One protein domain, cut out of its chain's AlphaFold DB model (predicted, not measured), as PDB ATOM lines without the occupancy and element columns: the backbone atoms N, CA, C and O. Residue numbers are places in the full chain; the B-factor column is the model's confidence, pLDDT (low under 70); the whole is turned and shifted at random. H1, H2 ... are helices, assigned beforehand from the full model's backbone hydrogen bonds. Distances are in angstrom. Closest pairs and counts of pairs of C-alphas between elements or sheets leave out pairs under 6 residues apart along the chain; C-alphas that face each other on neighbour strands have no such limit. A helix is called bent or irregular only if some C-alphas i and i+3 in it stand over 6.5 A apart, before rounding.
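What this domain is: This is residues 48 to 117 of the 216 residues of an uncharacterized protein of Streptomyces sedi (UniProt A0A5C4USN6). What is the main picture? H1 and the first arm of the bent helix H2, H2a, make a helical hairpin, side by side. The second arm, H2b, turns away from H2a at 61 degrees, and residues 99 to 117 stick out and make the long end. What is it built of? The printed part has 70 residues with two named helices, H1 then H2, and no named strand; the class is all helix. How large is its outline? It is extended, with a radius of gyration of the C-alphas of 18.2 A and spans of 64 by 20 by 16 A.

How they stand to each other: How does H1, residues 48 to 71, stand to H2a, residues 79 to 91? They touch as a hairpin, and their closest C-alphas, of Gly 62 and Pro 81, are 4.0 A apart. They run opposite ways at a shallow tilt of 32 degrees, only just short of steep. Where is H2b, residues 94 to 116? It is near H2a, at a steep tilt of 61 degrees, and apart from H1. Do the backbones keep their pairs? Every O i to N i+4 pair is within hydrogen-bond range in H1 and H2a; in H2b 16 of 19 are.

Where its parts are: Where does H1 run? It runs 34.0 A from C-alpha 48 at (-15.792, 35.690, -30.021) to C-alpha 71. Where does H2 bend? By its hydrogen bonds, H2, residues 79 to 116, was assigned as one helix, but C-alphas 91 and 94 are 6.9 A apart. H2a is 18.2 A long; H2b is 31.6 A long and ends with C-alpha 116 at (-11.588, 53.572, -5.381).

The domain as a whole: Which C-alphas are farthest apart? Those of Asp 72 and Ala 117, at 63.7 A. Is there a cut or a long link? The printed part has no cut, and the link from H1 to H2, 7 residues, is short. Where is confidence low? Residues 48 to 49 and 73 are under 70 in pLDDT.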
ATOM      1  N   ALA A  48     -16.996  36.083 -29.301       68.56
ATOM      2  CA  ALA A  48     -15.792  35.690 -30.021       68.56
ATOM      3  C   ALA A  48     -16.077  34.703 -31.169       68.56
ATOM      4  O   ALA A  48     -15.503  34.855 -32.238       68.56
ATOM      5  N   LYS A  49     -16.986  33.726 -31.004       69.75
ATOM      6  CA  LYS A  49     -17.303  32.767 -32.079       69.75
ATOM      7  C   LYS A  49     -18.040  33.438 -33.238       69.75
ATOM      8  O   LYS A  49     -17.690  33.196 -34.387       69.75
ATOM      9  N   SER A  50     -19.023  34.297 -32.958       73.25
ATOM     10  CA  SER A  50     -19.744  35.020 -34.014       73.25
ATOM     11  C   SER A  50     -18.849  36.036 -34.724       73.25
ATOM     12  O   SER A  50     -18.929  36.164 -35.944       73.25
ATOM     13  N   ILE A  51     -17.941  36.704 -34.007       81.75
ATOM     14  CA  ILE A  51     -16.923  37.563 -34.626       81.75
ATOM     15  C   ILE A  51     -15.991  36.752 -35.510       81.75
ATOM     16  O   ILE A  51     -15.834  37.099 -36.668       81.75
ATOM     17  N   VAL A  52     -15.404  35.666 -35.002       83.62
ATOM     18  CA  VAL A  52     -14.459  34.850 -35.777       83.62
ATOM     19  C   VAL A  52     -15.112  34.316 -37.049       83.62
ATOM     20  O   VAL A  52     -14.509  34.394 -38.114       83.62
ATOM     21  N   VAL A  53     -16.358  33.840 -36.966       84.56
ATOM     22  CA  VAL A  53     -17.100  33.367 -38.144       84.56
ATOM     23  C   VAL A  53     -17.373  34.510 -39.121       84.56
ATOM     24  O   VAL A  53     -17.086  34.368 -40.304       84.56
ATOM     25  N   THR A  54     -17.887  35.652 -38.658       86.38
ATOM     26  CA  THR A  54     -18.213  36.773 -39.560       86.38
ATOM     27  C   THR A  54     -16.962  37.391 -40.184       86.38
ATOM     28  O   THR A  54     -16.926  37.573 -41.394       86.38
ATOM     29  N   VAL A  55     -15.908  37.633 -39.404       88.62
ATOM     30  CA  VAL A  55     -14.604  38.087 -39.911       88.62
ATOM     31  C   VAL A  55     -14.049  37.082 -40.917       88.62
ATOM     32  O   VAL A  55     -13.613  37.478 -41.993       88.62
ATOM     33  N   GLY A  56     -14.106  35.785 -40.597       88.94
ATOM     34  CA  GLY A  56     -13.627  34.714 -41.467       88.94
ATOM     35  C   GLY A  56     -14.357  34.657 -42.809       88.94
ATOM     36  O   GLY A  56     -13.709  34.498 -43.837       88.94
ATOM     37  N   VAL A  57     -15.679  34.851 -42.824       90.69
ATOM     38  CA  VAL A  57     -16.473  34.902 -44.066       90.69
ATOM     39  C   VAL A  57     -16.058  36.087 -44.937       90.69
ATOM     40  O   VAL A  57     -15.803  35.907 -46.126       90.69
ATOM     41  N   PHE A  58     -15.946  37.286 -44.360       91.12
ATOM     42  CA  PHE A  58     -15.555  38.476 -45.119       91.12
ATOM     43  C   PHE A  58     -14.115  38.369 -45.631       91.12
ATOM     44  O   PHE A  58     -13.866  38.632 -46.805       91.12
ATOM     45  N   LEU A  59     -13.180  37.905 -44.800       88.94
ATOM     46  CA  LEU A  59     -11.805  37.646 -45.227       88.94
ATOM     47  C   LEU A  59     -11.728  36.581 -46.322       88.94
ATOM     48  O   LEU A  59     -11.012  36.778 -47.297       88.94
ATOM     49  N   GLY A  60     -12.476  35.483 -46.193       89.12
ATOM     50  CA  GLY A  60     -12.524  34.424 -47.200       89.12
ATOM     51  C   GLY A  60     -13.030  34.933 -48.549       89.12
ATOM     52  O   GLY A  60     -12.405  34.674 -49.574       89.12
ATOM     53  N   LEU A  61     -14.104  35.728 -48.548       89.69
ATOM     54  CA  LEU A  61     -14.616  36.382 -49.757       89.69
ATOM     55  C   LEU A  61     -13.593  37.356 -50.355       89.69
ATOM     56  O   LEU A  61     -13.360  37.330 -51.561       89.69
ATOM     57  N   GLY A  62     -12.941  38.167 -49.518       86.50
ATOM     58  CA  GLY A  62     -11.896  39.091 -49.954       86.50
ATOM     59  C   GLY A  62     -10.688  38.378 -50.566       86.50
ATOM     60  O   GLY A  62     -10.177  38.819 -51.588       86.50
ATOM     61  N   VAL A  63     -10.262  37.244 -50.005       89.00
ATOM     62  CA  VAL A  63      -9.177  36.423 -50.568       89.00
ATOM     63  C   VAL A  63      -9.583  35.810 -51.908       89.00
ATOM     64  O   VAL A  63      -8.802  35.882 -52.850       89.00
ATOM     65  N   LEU A  64     -10.799  35.267 -52.033       86.88
ATOM     66  CA  LEU A  64     -11.295  34.715 -53.302       86.88
ATOM     67  C   LEU A  64     -11.359  35.782 -54.406       86.88
ATOM     68  O   LEU A  64     -10.924  35.529 -55.529       86.88
ATOM     69  N   MET A  65     -11.834  36.986 -54.076       82.88
ATOM     70  CA  MET A  65     -11.824  38.131 -54.993       82.88
ATOM     71  C   MET A  65     -10.400  38.576 -55.342       82.88
ATOM     72  O   MET A  65     -10.126  38.895 -56.494       82.88
ATOM     73  N   GLY A  66      -9.483  38.561 -54.370       78.56
ATOM     74  CA  GLY A  66      -8.065  38.849 -54.579       78.56
ATOM     75  C   GLY A  66      -7.403  37.880 -55.553       78.56
ATOM     76  O   GLY A  66      -6.663  38.324 -56.424       78.56
ATOM     77  N   ILE A  67      -7.693  36.578 -55.448       82.44
ATOM     78  CA  ILE A  67      -7.169  35.560 -56.370       82.44
ATOM     79  C   ILE A  67      -7.628  35.864 -57.803       82.44
ATOM     80  O   ILE A  67      -6.775  35.969 -58.680       82.44
ATOM     81  N   GLY A  68      -8.931  36.086 -58.018       77.19
ATOM     82  CA  GLY A  68      -9.482  36.378 -59.348       77.19
ATOM     83  C   GLY A  68      -9.021  37.717 -59.937       77.19
ATOM     84  O   GLY A  68      -8.676  37.787 -61.106       77.19
ATOM     85  N   ALA A  69      -8.936  38.777 -59.131       74.44
ATOM     86  CA  ALA A  69      -8.479  40.084 -59.614       74.44
ATOM     87  C   ALA A  69      -6.959  40.139 -59.868       74.44
ATOM     88  O   ALA A  69      -6.492  40.892 -60.722       74.44
ATOM     89  N   SER A  70      -6.174  39.345 -59.130       74.25
ATOM     90  CA  SER A  70      -4.717  39.285 -59.307       74.25
ATOM     91  C   SER A  70      -4.290  38.482 -60.535       74.25
ATOM     92  O   SER A  70      -3.244  38.787 -61.105       74.25
ATOM     93  N   SER A  71      -5.092  37.501 -60.974       72.75
ATOM     94  CA  SER A  71      -4.832  36.773 -62.223       72.75
ATOM     95  C   SER A  71      -5.013  37.647 -63.462       72.75
ATOM     96  O   SER A  71      -4.348  37.403 -64.465       72.75
ATOM     97  N   ASP A  72      -5.838  38.691 -63.359       70.12
ATOM     98  CA  ASP A  72      -6.127  39.619 -64.457       70.12
ATOM     99  C   ASP A  72      -5.183  40.842 -64.463       70.12
ATOM    100  O   ASP A  72      -5.214  41.660 -65.376       70.12
ATOM    101  N   GLY A  73      -4.299  40.967 -63.462       66.88
ATOM    102  CA  GLY A  73      -3.277  42.020 -63.378       66.88
ATOM    103  C   GLY A  73      -3.798  43.425 -63.044       66.88
ATOM    104  O   GLY A  73      -3.000  44.358 -62.949       66.88
ATOM    105  N   GLU A  74      -5.105  43.593 -62.836       70.31
ATOM    106  CA  GLU A  74      -5.738  44.904 -62.644       70.31
ATOM    107  C   GLU A  74      -5.587  45.458 -61.221       70.31
ATOM    108  O   GLU A  74      -5.516  46.674 -61.027       70.31
ATOM    109  N   VAL A  75      -5.540  44.589 -60.204       77.06
ATOM    110  CA  VAL A  75      -5.560  45.009 -58.795       77.06
ATOM    111  C   VAL A  75      -4.584  44.175 -57.956       77.06
ATOM    112  O   VAL A  75      -4.607  42.944 -58.026       77.06
ATOM    113  N   PRO A  76      -3.756  44.800 -57.091       84.75
ATOM    114  CA  PRO A  76      -2.926  44.060 -56.148       84.75
ATOM    115  C   PRO A  76      -3.776  43.159 -55.242       84.75
ATOM    116  O   PRO A  76      -4.748  43.620 -54.642       84.75
ATOM    117  N   PHE A  77      -3.350  41.905 -55.062       84.38
ATOM    118  CA  PHE A  77      -4.045  40.883 -54.262       84.38
ATOM    119  C   PHE A  77      -4.495  41.356 -52.867       84.38
ATOM    120  O   PHE A  77      -5.499  40.887 -52.345       84.38
ATOM    121  N   VAL A  78      -3.761  42.283 -52.248       82.31
ATOM    122  CA  VAL A  78      -4.025  42.783 -50.888       82.31
ATOM    123  C   VAL A  78      -5.264  43.690 -50.819       82.31
ATOM    124  O   VAL A  78      -5.881  43.805 -49.758       82.31
ATOM    125  N   VAL A  79      -5.665  44.316 -51.929       86.00
ATOM    126  CA  VAL A  79      -6.757  45.304 -51.938       86.00
ATOM    127  C   VAL A  79      -8.117  44.664 -51.613       86.00
ATOM    128  O   VAL A  79      -8.778  45.168 -50.701       86.00
ATOM    129  N   PRO A  80      -8.548  43.547 -52.240       85.81
ATOM    130  CA  PRO A  80      -9.857  42.960 -51.933       85.81
ATOM    131  C   PRO A  80     -10.001  42.403 -50.498       85.81
ATOM    132  O   PRO A  80     -11.034  42.664 -49.878       85.81
ATOM    133  N   PRO A  81      -8.996  41.737 -49.889       86.94
ATOM    134  CA  PRO A  81      -9.023  41.378 -48.467       86.94
ATOM    135  C   PRO A  81      -9.165  42.581 -47.523       86.94
ATOM    136  O   PRO A  81      -9.949  42.526 -46.575       86.94
ATOM    137  N   LEU A  82      -8.448  43.684 -47.782       89.38
ATOM    138  CA  LEU A  82      -8.563  44.902 -46.970       89.38
ATOM    139  C   LEU A  82      -9.934  45.568 -47.131       89.38
ATOM    140  O   LEU A  82     -10.529  45.990 -46.139       89.38
ATOM    141  N   ALA A  83     -10.465  45.621 -48.354       88.62
ATOM    142  CA  ALA A  83     -11.805  46.139 -48.616       88.62
ATOM    143  C   ALA A  83     -12.880  45.300 -47.908       88.62
ATOM    144  O   ALA A  83     -13.796  45.857 -47.302       88.62
ATOM    145  N   ALA A  84     -12.740  43.972 -47.904       87.44
ATOM    146  CA  ALA A  84     -13.658  43.080 -47.206       87.44
ATOM    147  C   ALA A  84     -13.592  43.242 -45.676       87.44
ATOM    148  O   ALA A  84     -14.633  43.244 -45.016       87.44
ATOM    149  N   LEU A  85     -12.403  43.458 -45.099       89.50
ATOM    150  CA  LEU A  85     -12.270  43.837 -43.684       89.50
ATOM    151  C   LEU A  85     -12.928  45.186 -43.384       89.50
ATOM    152  O   LEU A  85     -13.618  45.316 -42.372       89.50
ATOM    153  N   GLY A  86     -12.747  46.175 -44.261       90.19
ATOM    154  CA  GLY A  86     -13.417  47.471 -44.161       90.19
ATOM    155  C   GLY A  86     -14.940  47.328 -44.190       90.19
ATOM    156  O   GLY A  86     -15.630  47.871 -43.329       90.19
ATOM    157  N   ALA A  87     -15.468  46.521 -45.114       90.81
ATOM    158  CA  ALA A  87     -16.892  46.220 -45.207       90.81
ATOM    159  C   ALA A  87     -17.413  45.518 -43.943       90.81
ATOM    160  O   ALA A  87     -18.442  45.918 -43.402       90.81
ATOM    161  N   TRP A  88     -16.685  44.530 -43.413       93.31
ATOM    162  CA  TRP A  88     -17.036  43.892 -42.142       93.31
ATOM    163  C   TRP A  88     -17.058  44.900 -40.984       93.31
ATOM    164  O   TRP A  88     -17.987  44.902 -40.173       93.31
ATOM    165  N   ALA A  89     -16.063  45.789 -40.912       90.50
ATOM    166  CA  ALA A  89     -15.994  46.810 -39.873       90.50
ATOM    167  C   ALA A  89     -17.186  47.773 -39.952       90.50
ATOM    168  O   ALA A  89     -17.779  48.078 -38.922       90.50
ATOM    169  N   VAL A  90     -17.584  48.206 -41.148       92.25
ATOM    170  CA  VAL A  90     -18.724  49.116 -41.342       92.25
ATOM    171  C   VAL A  90     -20.066  48.425 -41.080       92.25
ATOM    172  O   VAL A  90     -20.943  49.027 -40.467       92.25
ATOM    173  N   LEU A  91     -20.230  47.168 -41.501       87.81
ATOM    174  CA  LEU A  91     -21.509  46.452 -41.411       87.81
ATOM    175  C   LEU A  91     -21.748  45.778 -40.053       87.81
ATOM    176  O   LEU A  91     -22.891  45.680 -39.615       87.81
ATOM    177  N   TYR A  92     -20.692  45.320 -39.380       84.25
ATOM    178  CA  TYR A  92     -20.795  44.560 -38.129       84.25
ATOM    179  C   TYR A  92     -19.979  45.179 -36.994       84.25
ATOM    180  O   TYR A  92     -20.498  45.368 -35.891       84.25
ATOM    181  N   GLY A  93     -18.713  45.520 -37.238       83.88
ATOM    182  CA  GLY A  93     -17.813  46.008 -36.190       83.88
ATOM    183  C   GLY A  93     -18.307  47.290 -35.507       83.88
ATOM    184  O   GLY A  93     -18.525  47.322 -34.296       83.88
ATOM    185  N   LEU A  94     -18.523  48.344 -36.286       87.25
ATOM    186  CA  LEU A  94     -18.932  49.666 -35.822       87.25
ATOM    187  C   LEU A  94     -20.379  49.729 -35.313       87.25
ATOM    188  O   LEU A  94     -20.577  50.291 -34.240       87.25
ATOM    189  N   PRO A  95     -21.402  49.183 -35.996       87.25
ATOM    190  CA  PRO A  95     -22.776  49.321 -35.518       87.25
ATOM    191  C   PRO A  95     -23.105  48.392 -34.344       87.25
ATOM    192  O   PRO A  95     -23.983  48.720 -33.549       87.25
ATOM    193  N   ILE A  96     -22.416  47.251 -34.206       85.56
ATOM    194  CA  ILE A  96     -22.766  46.231 -33.204       85.56
ATOM    195  C   ILE A  96     -21.696  46.119 -32.117       85.56
ATOM    196  O   ILE A  96     -22.015  46.226 -30.933       85.56
ATOM    197  N   LEU A  97     -20.424  45.914 -32.475       84.31
ATOM    198  CA  LEU A  97     -19.378  45.640 -31.479       84.31
ATOM    199  C   LEU A  97     -18.922  46.900 -30.746       84.31
ATOM    200  O   LEU A  97     -18.698  46.851 -29.536       84.31
ATOM    201  N   LEU A  98     -18.808  48.032 -31.446       84.75
ATOM    202  CA  LEU A  98     -18.327  49.275 -30.845       84.75
ATOM    203  C   LEU A  98     -19.255  49.788 -29.722       84.75
ATOM    204  O   LEU A  98     -18.733  50.069 -28.640       84.75
ATOM    205  N   PRO A  99     -20.596  49.863 -29.874       86.31
ATOM    206  CA  PRO A  99     -21.475  50.275 -28.779       86.31
ATOM    207  C   PRO A  99     -21.382  49.354 -27.559       86.31
ATOM    208  O   PRO A  99     -21.386  49.838 -26.426       86.31
ATOM    209  N   LEU A 100     -21.251  48.040 -27.782       83.56
ATOM    210  CA  LEU A 100     -21.076  47.055 -26.713       83.56
ATOM    211  C   LEU A 100     -19.754  47.281 -25.970       83.56
ATOM    212  O   LEU A 100     -19.759  47.433 -24.751       83.56
ATOM    213  N   ALA A 101     -18.645  47.419 -26.699       82.94
ATOM    214  CA  ALA A 101     -17.335  47.690 -26.115       82.94
ATOM    215  C   ALA A 101     -17.313  49.013 -25.329       82.94
ATOM    216  O   ALA A 101     -16.786  49.081 -24.219       82.94
ATOM    217  N   VAL A 102     -17.934  50.072 -25.861       87.31
ATOM    218  CA  VAL A 102     -18.033  51.368 -25.174       87.31
ATOM    219  C   VAL A 102     -18.862  51.256 -23.894       87.31
ATOM    220  O   VAL A 102     -18.466  51.811 -22.865       87.31
ATOM    221  N   ARG A 103     -19.997  50.545 -23.925       85.81
ATOM    222  CA  ARG A 103     -20.833  50.303 -22.736       85.81
ATOM    223  C   ARG A 103     -20.047  49.567 -21.654       85.81
ATOM    224  O   ARG A 103     -20.093  49.963 -20.489       85.81
ATOM    225  N   ASP A 104     -19.286  48.561 -22.054       83.88
ATOM    226  CA  ASP A 104     -18.483  47.735 -21.161       83.88
ATOM    227  C   ASP A 104     -17.350  48.537 -20.506       83.88
ATOM    228  O   ASP A 104     -17.220  48.545 -19.279       83.88
ATOM    229  N   ILE A 105     -16.608  49.323 -21.292       86.25
ATOM    230  CA  ILE A 105     -15.566  50.227 -20.782       86.25
ATOM    231  C   ILE A 105     -16.159  51.252 -19.807       86.25
ATOM    232  O   ILE A 105     -15.579  51.525 -18.754       86.25
ATOM    233  N   ARG A 106     -17.323  51.836 -20.126       88.81
ATOM    234  CA  ARG A 106     -18.002  52.793 -19.237       88.81
ATOM    235  C   ARG A 106     -18.392  52.143 -17.912       88.81
ATOM    236  O   ARG A 106     -18.151  52.745 -16.865       88.81
ATOM    237  N   ARG A 107     -18.940  50.926 -17.945       87.44
ATOM    238  CA  ARG A 107     -19.292  50.163 -16.739       87.44
ATOM    239  C   ARG A 107     -18.058  49.856 -15.894       87.44
ATOM    240  O   ARG A 107     -18.066  50.151 -14.704       87.44
ATOM    241  N   GLN A 108     -16.976  49.369 -16.501       87.12
ATOM    242  CA  GLN A 108     -15.721  49.098 -15.793       87.12
ATOM    243  C   GLN A 108     -15.138  50.359 -15.148       87.12
ATOM    244  O   GLN A 108     -14.754  50.335 -13.982       87.12
ATOM    245  N   ARG A 109     -15.125  51.489 -15.865       90.69
ATOM    246  CA  ARG A 109     -14.673  52.775 -15.311       90.69
ATOM    247  C   ARG A 109     -15.548  53.235 -14.150       90.69
ATOM    248  O   ARG A 109     -15.020  53.729 -13.158       90.69
ATOM    249  N   ARG A 110     -16.872  53.084 -14.261       91.50
ATOM    250  CA  ARG A 110     -17.817  53.414 -13.184       91.50
ATOM    251  C   ARG A 110     -17.551  52.563 -11.946       91.50
ATOM    252  O   ARG A 110     -17.449  53.119 -10.859       91.50
ATOM    253  N   LEU A 111     -17.389  51.252 -12.126       90.88
ATOM    254  CA  LEU A 111     -17.077  50.326 -11.043       90.88
ATOM    255  C   LEU A 111     -15.742  50.675 -10.381       90.88
ATOM    256  O   LEU A 111     -15.679  50.814  -9.167       90.88
ATOM    257  N   HIS A 112     -14.696  50.889 -11.179       92.81
ATOM    258  CA  HIS A 112     -13.374  51.240 -10.671       92.81
ATOM    259  C   HIS A 112     -13.399  52.534  -9.849       92.81
ATOM    260  O   HIS A 112     -12.883  52.555  -8.737       92.81
ATOM    261  N   ARG A 113     -14.069  53.584 -10.350       93.00
ATOM    262  CA  ARG A 113     -14.245  54.851  -9.620       93.00
ATOM    263  C   ARG A 113     -15.017  54.671  -8.316       93.00
ATOM    264  O   ARG A 113     -14.637  55.248  -7.302       93.00
ATOM    265  N   ALA A 114     -16.096  53.888  -8.346       92.00
ATOM    266  CA  ALA A 114     -16.896  53.619  -7.158       92.00
ATOM    267  C   ALA A 114     -16.060  52.897  -6.098       92.00
ATOM    268  O   ALA A 114     -16.000  53.356  -4.967       92.00
ATOM    269  N   VAL A 115     -15.348  51.837  -6.487       93.06
ATOM    270  CA  VAL A 115     -14.490  51.050  -5.593       93.06
ATOM    271  C   VAL A 115     -13.336  51.875  -5.031       93.06
ATOM    272  O   VAL A 115     -13.067  51.793  -3.838       93.06
ATOM    273  N   SER A 116     -12.691  52.718  -5.845       92.19
ATOM    274  CA  SER A 116     -11.588  53.572  -5.381       92.19
ATOM    275  C   SER A 116     -12.005  54.610  -4.336       92.19
ATOM    276  O   SER A 116     -11.159  55.098  -3.596       92.19
ATOM    277  N   ALA A 117     -13.294  54.959  -4.286       92.06
ATOM    278  CA  ALA A 117     -13.838  55.900  -3.312       92.06
ATOM    279  C   ALA A 117     -14.237  55.232  -1.984       92.06
ATOM    280  O   ALA A 117     -14.612  55.930  -1.044       92.06
TER     281      ALA A 117